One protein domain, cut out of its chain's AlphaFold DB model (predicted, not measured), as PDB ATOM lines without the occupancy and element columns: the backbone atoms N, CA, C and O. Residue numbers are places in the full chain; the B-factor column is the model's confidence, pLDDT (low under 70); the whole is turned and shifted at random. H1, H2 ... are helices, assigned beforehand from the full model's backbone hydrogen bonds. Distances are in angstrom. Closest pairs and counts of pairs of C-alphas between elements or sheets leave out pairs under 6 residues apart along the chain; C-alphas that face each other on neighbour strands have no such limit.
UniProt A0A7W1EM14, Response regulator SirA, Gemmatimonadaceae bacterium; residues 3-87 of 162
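What this domain is: This is residues 3 to 87 of the 162 residues of the protein "Response regulator SirA" of Gemmatimonadaceae bacterium (UniProt A0A7W1EM14). Two helices lie side by side and run opposite ways, the short H2 and the longer H3, while the longest helix, H1, lies slanted to them and comes to H2 near its own last residues. The unnamed stretch before H1 runs alongside that helix with residues 10 to 16, and residues 52 to 69 make a long loop from H2 to H3. The printed part has 85 residues with three named helices, in the order H1, H2, H3, and no named strand; its class is all helix, though only 42 residues are in named elements. It is compact, with a radius of gyration of the C-alphas of 13.2 A and spans of 38 by 29 by 21 A.

How they stand to each other: H1, residues 22 to 39, and H2, residues 44 to 51, form a helical hairpin over a tight link. They only just touch, with 3 pairs of C-alphas within 8 A, and H1 does so with residues 34 to 38 alone; the closest C-alphas, of Leu 38 and Ile 44, are 6.6 A apart. They run opposite ways at a shallow tilt of 34.9 degrees, only just short of steep. H2 and H3, residues 70 to 85, touch and form a second helical hairpin, opposite ways at a shallow tilt of 23 degrees; their closest C-alphas, of His 48 and Gly 75, are 4.8 A apart. H1 and H3 are close but not clearly touching: their closest C-alphas, of Ala 27 and Val 70, are 7.5 A apart. Those two run the same way at a steep tilt of 41 degrees. In H1, H2 and H3 every O i to N i+4 pair is within hydrogen-bond range.

Where its parts are: H1 begins at C-alpha 22, (-5.500, 16.771, 105.294), and measures 25.6 A from first to last C-alpha. H2 measures 10.7 A. H3 measures 22.7 A and ends at C-alpha 85, (22.774, 13.998, 91.422).

The domain as a whole: The two C-alphas farthest apart, of Asp 5 and Asp 57, are 40.3 A apart. Residues 17 to 22, of which 22 belongs to H1, stand free. The link from H2 to H3 is long, 18 residues. The printed part has no cut. Its mean pLDDT is 92.5, and residue 19 is under 70.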
ATOM      1  N   GLU A   3      17.104   5.172  96.156       95.75
ATOM      2  CA  GLU A   3      17.594   4.623  94.898       95.75
ATOM      3  C   GLU A   3      17.566   3.096  94.930       95.75
ATOM      4  O   GLU A   3      17.641   2.498  96.006       95.75
ATOM      5  N   ASP A   4      17.446   2.483  93.756       94.56
ATOM      6  CA  ASP A   4      17.610   1.044  93.573       94.56
ATOM      7  C   ASP A   4      19.095   0.646  93.445       94.56
ATOM      8  O   ASP A   4      19.999   1.486  93.454       94.56
ATOM      9  N   ASP A   5      19.354  -0.652  93.265       94.75
ATOM     10  CA  ASP A   5      20.710  -1.201  93.103       94.75
ATOM     11  C   ASP A   5      21.459  -0.657  91.869       94.75
ATOM     12  O   ASP A   5      22.674  -0.824  91.745       94.75
ATOM     13  N   LYS A   6      20.752  -0.016  90.931       92.00
ATOM     14  CA  LYS A   6      21.304   0.595  89.713       92.00
ATOM     15  C   LYS A   6      21.484   2.109  89.858       92.00
ATOM     16  O   LYS A   6      21.833   2.770  88.878       92.00
ATOM     17  N   GLY A   7      21.235   2.666  91.045       90.44
ATOM     18  CA  GLY A   7      21.281   4.104  91.297       90.44
ATOM     19  C   GLY A   7      20.149   4.878  90.616       90.44
ATOM     20  O   GLY A   7      20.303   6.065  90.345       90.44
ATOM     21  N   GLN A   8      19.040   4.220  90.262       91.75
ATOM     22  CA  GLN A   8      17.857   4.882  89.714       91.75
ATOM     23  C   GLN A   8      16.905   5.294  90.846       91.75
ATOM     24  O   GLN A   8      16.802   4.570  91.837       91.75
ATOM     25  N   PRO A   9      16.170   6.415  90.716       95.56
ATOM     26  CA  PRO A   9      15.194   6.831  91.723       95.56
ATOM     27  C   PRO A   9      14.124   5.753  91.941       95.56
ATOM     28  O   PRO A   9      13.525   5.284  90.972       95.56
ATOM     29  N   PHE A  10      13.855   5.393  93.199       96.44
ATOM     30  CA  PHE A  10      12.978   4.265  93.538       96.44
ATOM     31  C   PHE A  10      11.756   4.677  94.369       96.44
ATOM     32  O   PHE A  10      10.624   4.450  93.944       96.44
ATOM     33  N   GLU A  11      11.949   5.323  95.524       97.00
ATOM     34  CA  GLU A  11      10.845   5.802  96.369       97.00
ATOM     35  C   GLU A  11      11.018   7.258  96.804       97.00
ATOM     36  O   GLU A  11      12.122   7.785  96.990       97.00
ATOM     37  N   VAL A  12       9.882   7.921  96.998       97.38
ATOM     38  CA  VAL A  12       9.784   9.292  97.493       97.38
ATOM     39  C   VAL A  12       8.929   9.292  98.750       97.38
ATOM     40  O   VAL A  12       7.751   8.950  98.730       97.38
ATOM     41  N   PHE A  13       9.543   9.728  99.846       95.56
ATOM     42  CA  PHE A  13       8.884   9.944 101.125       95.56
ATOM     43  C   PHE A  13       8.742  11.442 101.340       95.56
ATOM     44  O   PHE A  13       9.715  12.183 101.179       95.56
ATOM     45  N   ILE A  14       7.535  11.878 101.683       95.06
ATOM     46  CA  ILE A  14       7.221  13.289 101.878       95.06
ATOM     47  C   ILE A  14       6.851  13.484 103.339       95.06
ATOM     48  O   ILE A  14       5.940  12.843 103.854       95.06
ATOM     49  N   THR A  15       7.565  14.387 104.000       90.19
ATOM     50  CA  THR A  15       7.276  14.803 105.370       90.19
ATOM     51  C   THR A  15       6.962  16.288 105.362       90.19
ATOM     52  O   THR A  15       7.852  17.107 105.126       90.19
ATOM     53  N   LEU A  16       5.707  16.649 105.627       85.12
ATOM     54  CA  LEU A  16       5.388  18.024 106.000       85.12
ATOM     55  C   LEU A  16       5.714  18.204 107.485       85.12
ATOM     56  O   LEU A  16       5.535  17.281 108.271       85.12
ATOM     57  N   GLY A  17       6.225  19.383 107.852       81.69
ATOM     58  CA  GLY A  17       6.607  19.715 109.227       81.69
ATOM     59  C   GLY A  17       5.401  19.837 110.168       81.69
ATOM     60  O   GLY A  17       4.643  18.899 110.361       81.69
ATOM     61  N   LYS A  18       5.182  21.016 110.763       76.12
ATOM     62  CA  LYS A  18       4.063  21.268 111.701       76.12
ATOM     63  C   LYS A  18       2.659  21.251 111.054       76.12
ATOM     64  O   LYS A  18       1.732  21.827 111.617       76.12
ATOM     65  N   ALA A  19       2.493  20.664 109.871       68.81
ATOM     66  CA  ALA A  19       1.184  20.512 109.249       68.81
ATOM     67  C   ALA A  19       0.544  19.227 109.783       68.81
ATOM     68  O   ALA A  19       1.141  18.173 109.654       68.81
ATOM     69  N   GLY A  20      -0.636  19.301 110.394       70.06
ATOM     70  CA  GLY A  20      -1.460  18.124 110.692       70.06
ATOM     71  C   GLY A  20      -2.633  18.008 109.712       70.06
ATOM     72  O   GLY A  20      -2.866  18.911 108.910       70.06
ATOM     73  N   GLY A  21      -3.404  16.920 109.795       81.88
ATOM     74  CA  GLY A  21      -4.677  16.782 109.072       81.88
ATOM     75  C   GLY A  21      -4.534  16.466 107.577       81.88
ATOM     76  O   GLY A  21      -3.679  15.668 107.193       81.88
ATOM     77  N   SER A  22      -5.382  17.080 106.736       85.06
ATOM     78  CA  SER A  22      -5.500  16.771 105.294       85.06
ATOM     79  C   SER A  22      -4.181  16.909 104.537       85.06
ATOM     80  O   SER A  22      -3.825  16.029 103.767       85.06
ATOM     81  N   ALA A  23      -3.393  17.949 104.828       85.12
ATOM     82  CA  ALA A  23      -2.139  18.197 104.120       85.12
ATOM     83  C   ALA A  23      -1.109  17.062 104.289       85.12
ATOM     84  O   ALA A  23      -0.337  16.786 103.372       85.12
ATOM     85  N   MET A  24      -1.091  16.386 105.448       88.38
ATOM     86  CA  MET A  24      -0.256  15.195 105.647       88.38
ATOM     87  C   MET A  24      -0.795  13.990 104.873       88.38
ATOM     88  O   MET A  24      -0.001  13.252 104.294       88.38
ATOM     89  N   ALA A  25      -2.118  13.804 104.837       90.06
ATOM     90  CA  ALA A  25      -2.742  12.724 104.076       90.06
ATOM     91  C   ALA A  25      -2.482  12.876 102.567       90.06
ATOM     92  O   ALA A  25      -2.080  11.914 101.914       90.06
ATOM     93  N   ASP A  26      -2.616  14.094 102.039       91.50
ATOM     94  CA  ASP A  26      -2.319  14.411 100.641       91.50
ATOM     95  C   ASP A  26      -0.843  14.159 100.321       91.50
ATOM     96  O   ASP A  26      -0.516  13.514  99.327       91.50
ATOM     97  N   ALA A  27       0.065  14.594 101.200       92.94
ATOM     98  CA  ALA A  27       1.493  14.346 101.045       92.94
ATOM     99  C   ALA A  27       1.848  12.851 101.069       92.94
ATOM    100  O   ALA A  27       2.664  12.399 100.264       92.94
ATOM    101  N   GLU A  28       1.227  12.065 101.950       94.12
ATOM    102  CA  GLU A  28       1.419  10.615 101.986       94.12
ATOM    103  C   GLU A  28       0.892   9.952 100.707       94.12
ATOM    104  O   GLU A  28       1.589   9.133 100.097       94.12
ATOM    105  N   ALA A  29      -0.311  10.331 100.264       96.19
ATOM    106  CA  ALA A  29      -0.904   9.834  99.028       96.19
ATOM    107  C   ALA A  29      -0.007  10.143  97.823       96.19
ATOM    108  O   ALA A  29       0.318   9.247  97.040       96.19
ATOM    109  N   MET A  30       0.481  11.381  97.719       96.81
ATOM    110  CA  MET A  30       1.433  11.786  96.689       96.81
ATOM    111  C   MET A  30       2.730  10.977  96.753       96.81
ATOM    112  O   MET A  30       3.186  10.489  95.723       96.81
ATOM    113  N   GLY A  31       3.306  10.771  97.939       97.69
ATOM    114  CA  GLY A  31       4.542  10.000  98.103       97.69
ATOM    115  C   GLY A  31       4.380   8.558  97.624       97.69
ATOM    116  O   GLY A  31       5.227   8.038  96.894       97.69
ATOM    117  N   ARG A  32       3.238   7.933  97.941       98.19
ATOM    118  CA  ARG A  32       2.883   6.583  97.475       98.19
ATOM    119  C   ARG A  32       2.713   6.522  95.958       98.19
ATOM    120  O   ARG A  32       3.247   5.605  95.335       98.19
ATOM    121  N   LEU A  33       2.007   7.484  95.363       98.44
ATOM    122  CA  LEU A  33       1.774   7.534  93.916       98.44
ATOM    123  C   LEU A  33       3.057   7.813  93.131       98.44
ATOM    124  O   LEU A  33       3.319   7.147  92.132       98.44
ATOM    125  N   ILE A  34       3.891   8.738  93.605       98.50
ATOM    126  CA  ILE A  34       5.192   9.031  92.997       98.50
ATOM    127  C   ILE A  34       6.099   7.803  93.090       98.50
ATOM    128  O   ILE A  34       6.689   7.402  92.094       98.50
ATOM    129  N   SER A  35       6.159   7.155  94.255       98.25
ATOM    130  CA  SER A  35       6.928   5.916  94.425       98.25
ATOM    131  C   SER A  35       6.434   4.808  93.491       98.25
ATOM    132  O   SER A  35       7.233   4.105  92.879       98.25
ATOM    133  N   LEU A  36       5.116   4.667  93.314       98.50
ATOM    134  CA  LEU A  36       4.551   3.729  92.344       98.50
ATOM    135  C   LEU A  36       4.966   4.074  90.904       98.50
ATOM    136  O   LEU A  36       5.349   3.170  90.159       98.50
ATOM    137  N   ALA A  37       4.920   5.351  90.521       98.38
ATOM    138  CA  ALA A  37       5.333   5.814  89.198       98.38
ATOM    139  C   ALA A  37       6.811   5.493  88.920       98.38
ATOM    140  O   ALA A  37       7.126   4.913  87.879       98.38
ATOM    141  N   LEU A  38       7.700   5.783  89.876       97.69
ATOM    142  CA  LEU A  38       9.133   5.493  89.765       97.69
ATOM    143  C   LEU A  38       9.403   3.990  89.642       97.69
ATOM    144  O   LEU A  38      10.091   3.562  88.716       97.69
ATOM    145  N   ARG A  39       8.776   3.163  90.489       97.12
ATOM    146  CA  ARG A  39       8.868   1.694  90.378       97.12
ATOM    147  C   ARG A  39       8.317   1.145  89.062       97.12
ATOM    148  O   ARG A  39       8.711   0.059  88.647       97.12
ATOM    149  N   SER A  40       7.427   1.885  88.407       97.38
ATOM    150  CA  SER A  40       6.880   1.540  87.089       97.38
ATOM    151  C   SER A  40       7.782   1.986  85.930       97.38
ATOM    152  O   SER A  40       7.400   1.843  84.771       97.38
ATOM    153  N   GLY A  41       8.971   2.524  86.219       95.00
ATOM    154  CA  GLY A  41       9.943   2.960  85.217       95.00
ATOM    155  C   GLY A  41       9.665   4.343  84.630       95.00
ATOM    156  O   GLY A  41      10.271   4.699  83.620       95.00
ATOM    157  N   ILE A  42       8.765   5.133  85.228       97.88
ATOM    158  CA  ILE A  42       8.533   6.514  84.798       97.88
ATOM    159  C   ILE A  42       9.729   7.368  85.246       97.88
ATOM    160  O   ILE A  42      10.029   7.399  86.442       97.88
ATOM    161  N   PRO A  43      10.408   8.092  84.334       96.12
ATOM    162  CA  PRO A  43      11.520   8.956  84.710       96.12
ATOM    163  C   PRO A  43      11.084  10.038  85.703       96.12
ATOM    164  O   PRO A  43      10.056  10.690  85.512       96.12
ATOM    165  N   ILE A  44      11.907  10.302  86.722       96.94
ATOM    166  CA  ILE A  44      11.616  11.307  87.761       96.94
ATOM    167  C   ILE A  44      11.332  12.702  87.187       96.94
ATOM    168  O   ILE A  44      10.502  13.430  87.725       96.94
ATOM    169  N   MET A  45      11.955  13.054  86.057       97.44
ATOM    170  CA  MET A  45      11.711  14.334  85.389       97.44
ATOM    171  C   MET A  45      10.350  14.409  84.684       97.44
ATOM    172  O   MET A  45       9.804  15.505  84.567       97.44
ATOM    173  N   GLU A  46       9.766  13.277  84.279       98.31
ATOM    174  CA  GLU A  46       8.386  13.266  83.782       98.31
ATOM    175  C   GLU A  46       7.408  13.479  84.939       98.31
ATOM    176  O   GLU A  46       6.475  14.263  84.805       98.31
ATOM    177  N   VAL A  47       7.673  12.883  86.110       98.19
ATOM    178  CA  VAL A  47       6.896  13.152  87.333       98.19
ATOM    179  C   VAL A  47       7.005  14.625  87.734       98.19
ATOM    180  O   VAL A  47       5.987  15.273  87.966       98.19
ATOM    181  N   HIS A  48       8.219  15.184  87.755       97.88
ATOM    182  CA  HIS A  48       8.456  16.607  88.024       97.88
ATOM    183  C   HIS A  48       7.604  17.510  87.122       97.88
ATOM    184  O   HIS A  48       6.961  18.434  87.621       97.88
ATOM    185  N   ARG A  49       7.554  17.220  85.815       98.06
ATOM    186  CA  ARG A  49       6.790  18.006  84.838       98.06
ATOM    187  C   ARG A  49       5.290  18.041  85.139       98.06
ATOM    188  O   ARG A  49       4.655  19.044  84.842       98.06
ATOM    189  N   GLN A  50       4.740  16.977  85.726       98.19
ATOM    190  CA  GLN A  50       3.332  16.938  86.129       98.19
ATOM    191  C   GLN A  50       3.063  17.748  87.404       98.19
ATOM    192  O   GLN A  50       1.952  18.231  87.589       98.19
ATOM    193  N   LEU A  51       4.053  17.887  88.292       97.62
ATOM    194  CA  LEU A  51       3.888  18.526  89.601       97.62
ATOM    195  C   LEU A  51       4.204  20.026  89.596       97.62
ATOM    196  O   LEU A  51       3.538  20.809  90.277       97.62
ATOM    197  N   ARG A  52       5.235  20.430  88.848       96.75
ATOM    198  CA  ARG A  52       5.709  21.815  88.808       96.75
ATOM    199  C   ARG A  52       4.643  22.731  88.211       96.75
ATOM    200  O   ARG A  52       4.147  22.499  87.115       96.75
ATOM    201  N   GLY A  53       4.343  23.816  88.914       94.00
ATOM    202  CA  GLY A  53       3.390  24.833  88.483       94.00
ATOM    203  C   GLY A  53       1.955  24.600  88.955       94.00
ATOM    204  O   GLY A  53       1.134  25.496  88.771       94.00
ATOM    205  N   ILE A  54       1.639  23.466  89.600       96.19
ATOM    206  CA  ILE A  54       0.322  23.276  90.222       96.19
ATOM    207  C   ILE A  54       0.164  24.312  91.341       96.19
ATOM    208  O   ILE A  54       0.944  24.340  92.289       96.19
ATOM    209  N   SER A  55      -0.842  25.176  91.258       94.62
ATOM    210  CA  SER A  55      -1.091  26.223  92.253       94.62
ATOM    211  C   SER A  55      -2.301  25.914  93.124       94.62
ATOM    212  O   SER A  55      -3.300  25.404  92.624       94.62
ATOM    213  N   SER A  56      -2.228  26.303  94.398       88.69
ATOM    214  CA  SER A  56      -3.388  26.414  95.287       88.69
ATOM    215  C   SER A  56      -3.724  27.890  95.530       88.69
ATOM    216  O   SER A  56      -3.018  28.794  95.081       88.69
ATOM    217  N   ASP A  57      -4.791  28.121  96.279       86.00
ATOM    218  CA  ASP A  57      -5.198  29.402  96.864       86.00
ATOM    219  C   ASP A  57      -4.096  30.123  97.667       86.00
ATOM    220  O   ASP A  57      -4.076  31.353  97.732       86.00
ATOM    221  N   ARG A  58      -3.144  29.379  98.251       81.81
ATOM    222  CA  ARG A  58      -2.102  29.939  99.120       81.81
ATOM    223  C   ARG A  58      -0.681  29.618  98.655       81.81
ATOM    224  O   ARG A  58      -0.071  28.637  99.075       81.81
ATOM    225  N   ALA A  59      -0.117  30.513  97.849       88.88
ATOM    226  CA  ALA A  59       1.310  30.504  97.537       88.88
ATOM    227  C   ALA A  59       2.146  31.092  98.691       88.88
ATOM    228  O   ALA A  59       1.723  32.029  99.369       88.88
ATOM    229  N   VAL A  60       3.364  30.579  98.879       89.44
ATOM    230  CA  VAL A  60       4.307  31.024  99.917       89.44
ATOM    231  C   VAL A  60       5.669  31.375  99.314       89.44
ATOM    232  O   VAL A  60       6.100  30.779  98.329       89.44
ATOM    233  N   GLY A  61       6.369  32.342  99.908       89.50
ATOM    234  CA  GLY A  61       7.684  32.794  99.437       89.50
ATOM    235  C   GLY A  61       7.633  33.879  98.353       89.50
ATOM    236  O   GLY A  61       6.568  34.327  97.930       89.50
ATOM    237  N   LEU A  62       8.815  34.336  97.928       87.12
ATOM    238  CA  LEU A  62       8.994  35.431  96.971       87.12
ATOM    239  C   LEU A  62      10.074  35.087  95.939       87.12
ATOM    240  O   LEU A  62      11.047  34.391  96.238       87.12
ATOM    241  N   GLY A  63       9.909  35.623  94.728       89.12
ATOM    242  CA  GLY A  63      10.877  35.480  93.641       89.12
ATOM    243  C   GLY A  63      11.121  34.013  93.242       89.12
ATOM    244  O   GLY A  63      10.157  33.252  93.147       89.12
ATOM    245  N   PRO A  64      12.377  33.598  92.998       82.75
ATOM    246  CA  PRO A  64      12.700  32.242  92.541       82.75
ATOM    247  C   PRO A  64      12.399  31.154  93.583       82.75
ATOM    248  O   PRO A  64      12.236  29.996  93.217       82.75
ATOM    249  N   ASN A  65      12.259  31.527  94.858       85.44
ATOM    250  CA  ASN A  65      11.932  30.615  95.960       85.44
ATOM    251  C   ASN A  65      10.419  30.546  96.242       85.44
ATOM    252  O   ASN A  65      10.005  30.089  97.307       85.44
ATOM    253  N   LYS A  66       9.581  31.063  95.334       92.88
ATOM    254  CA  LYS A  66       8.124  31.018  95.473       92.88
ATOM    255  C   LYS A  66       7.613  29.595  95.231       92.88
ATOM    256  O   LYS A  66       7.856  29.017  94.175       92.88
ATOM    257  N   VAL A  67       6.840  29.091  96.186       94.56
ATOM    258  CA  VAL A  67       6.169  27.790  96.155       94.56
ATOM    259  C   VAL A  67       4.668  28.016  96.001       94.56
ATOM    260  O   VAL A  67       4.067  28.769  96.769       94.56
ATOM    261  N   LEU A  68       4.054  27.387  95.000       94.56
ATOM    262  CA  LEU A  68       2.650  27.631  94.651       94.56
ATOM    263  C   LEU A  68       1.660  26.714  95.382       94.56
ATOM    264  O   LEU A  68       0.488  27.063  95.500       94.56
ATOM    265  N   SER A  69       2.115  25.548  95.838       93.38
ATOM    266  CA  SER A  69       1.317  24.530  96.536       93.38
ATOM    267  C   SER A  69       2.216  23.395  97.060       93.38
ATOM    268  O   SER A  69       3.423  23.389  96.813       93.38
ATOM    269  N   VAL A  70       1.629  22.398  97.736       92.31
ATOM    270  CA  VAL A  70       2.317  21.145  98.112       92.31
ATOM    271  C   VAL A  70       2.878  20.386  96.894       92.31
ATOM    272  O   VAL A  70       4.076  20.098  96.909       92.31
ATOM    273  N   PRO A  71       2.103  20.078  95.829       95.19
ATOM    274  CA  PRO A  71       2.654  19.421  94.644       95.19
ATOM    275  C   PRO A  71       3.773  20.222  93.983       95.19
ATOM    276  O   PRO A  71       4.793  19.643  93.614       95.19
ATOM    277  N   ASP A  72       3.643  21.546  93.914       96.06
ATOM    278  CA  ASP A  72       4.697  22.397  93.363       96.06
ATOM    279  C   ASP A  72       5.988  22.334  94.191       96.06
ATOM    280  O   ASP A  72       7.079  22.213  93.633       96.06
ATOM    281  N   ALA A  73       5.867  22.337  95.524       94.50
ATOM    282  CA  ALA A  73       6.995  22.170  96.439       94.50
ATOM    283  C   ALA A  73       7.720  20.839  96.210       94.50
ATOM    284  O   ALA A  73       8.951  20.788  96.197       94.50
ATOM    285  N   ILE A  74       6.954  19.762  96.006       96.19
ATOM    286  CA  ILE A  74       7.503  18.444  95.689       96.19
ATOM    287  C   ILE A  74       8.225  18.506  94.344       96.19
ATOM    288  O   ILE A  74       9.360  18.051  94.263       96.19
ATOM    289  N   GLY A  75       7.625  19.117  93.318       96.94
ATOM    290  CA  GLY A  75       8.265  19.326  92.019       96.94
ATOM    291  C   GLY A  75       9.628  20.013  92.148       96.94
ATOM    292  O   GLY A  75      10.634  19.469  91.693       96.94
ATOM    293  N   ILE A  76       9.684  21.146  92.848       95.94
ATOM    294  CA  ILE A  76      10.935  21.873  93.119       95.94
ATOM    295  C   ILE A  76      11.967  20.960  93.807       95.94
ATOM    296  O   ILE A  76      13.130  20.927  93.406       95.94
ATOM    297  N   ALA A  77      11.549  20.173  94.803       95.81
ATOM    298  CA  ALA A  77      12.439  19.250  95.509       95.81
ATOM    299  C   ALA A  77      12.952  18.097  94.621       95.81
ATOM    300  O   ALA A  77      14.117  17.710  94.743       95.81
ATOM    301  N   LEU A  78      12.117  17.556  93.724       96.81
ATOM    302  CA  LEU A  78      12.528  16.531  92.756       96.81
ATOM    303  C   LEU A  78      13.579  17.086  91.787       96.81
ATOM    304  O   LEU A  78      14.590  16.427  91.545       96.81
ATOM    305  N   GLU A  79      13.357  18.291  91.253       95.94
ATOM    306  CA  GLU A  79      14.307  18.947  90.351       95.94
ATOM    307  C   GLU A  79      15.643  19.213  91.051       95.94
ATOM    308  O   GLU A  79      16.697  18.914  90.486       95.94
ATOM    309  N   GLN A  80      15.609  19.733  92.281       94.50
ATOM    310  CA  GLN A  80      16.819  20.000  93.054       94.50
ATOM    311  C   GLN A  80      17.631  18.719  93.273       94.50
ATOM    312  O   GLN A  80      18.810  18.675  92.928       94.50
ATOM    313  N   TRP A  81      16.988  17.648  93.749       95.44
ATOM    314  CA  TRP A  81      17.656  16.361  93.950       95.44
ATOM    315  C   TRP A  81      18.265  15.814  92.652       95.44
ATOM    316  O   TRP A  81      19.385  15.302  92.652       95.44
ATOM    317  N   TRP A  82      17.552  15.950  91.530       94.38
ATOM    318  CA  TRP A  82      18.035  15.511  90.223       94.38
ATOM    319  C   TRP A  82      19.265  16.303  89.758       94.38
ATOM    320  O   TRP A  82      20.218  15.713  89.247       94.38
ATOM    321  N   ARG A  83      19.280  17.626  89.963       92.75
ATOM    322  CA  ARG A  83      20.432  18.492  89.646       92.75
ATOM    323  C   ARG A  83      21.648  18.156  90.504       92.75
ATOM    324  O   ARG A  83      22.743  17.999  89.960       92.75
ATOM    325  N   ASP A  84      21.440  17.972  91.806       92.06
ATOM    326  CA  ASP A  84      22.499  17.604  92.749       92.06
ATOM    327  C   ASP A  84      23.137  16.265  92.354       92.06
ATOM    328  O   ASP A  84      24.360  16.120  92.345       92.06
ATOM    329  N   LYS A  85      22.314  15.298  91.924       88.31
ATOM    330  CA  LYS A  85      22.774  13.998  91.422       88.31
ATOM    331  C   LYS A  85      23.606  14.074  90.148       88.31
ATOM    332  O   LYS A  85      24.498  13.249  89.969       88.31
ATOM    333  N   GLN A  86      23.356  15.051  89.283       85.12
ATOM    334  CA  GLN A  86      24.176  15.282  88.091       85.12
ATOM    335  C   GLN A  86      25.491  16.019  88.394       85.12
ATOM    336  O   GLN A  86      26.270  16.278  87.478       85.12
ATOM    337  N   GLY A  87      25.763  16.356  89.661       75.81
ATOM    338  CA  GLY A  87      26.961  17.096  90.055       75.81
ATOM    339  C   GLY A  87      26.923  18.570  89.649       75.81
ATOM    340  O   GLY A  87      27.970  19.219  89.596       75.81
TER     341      GLY A  87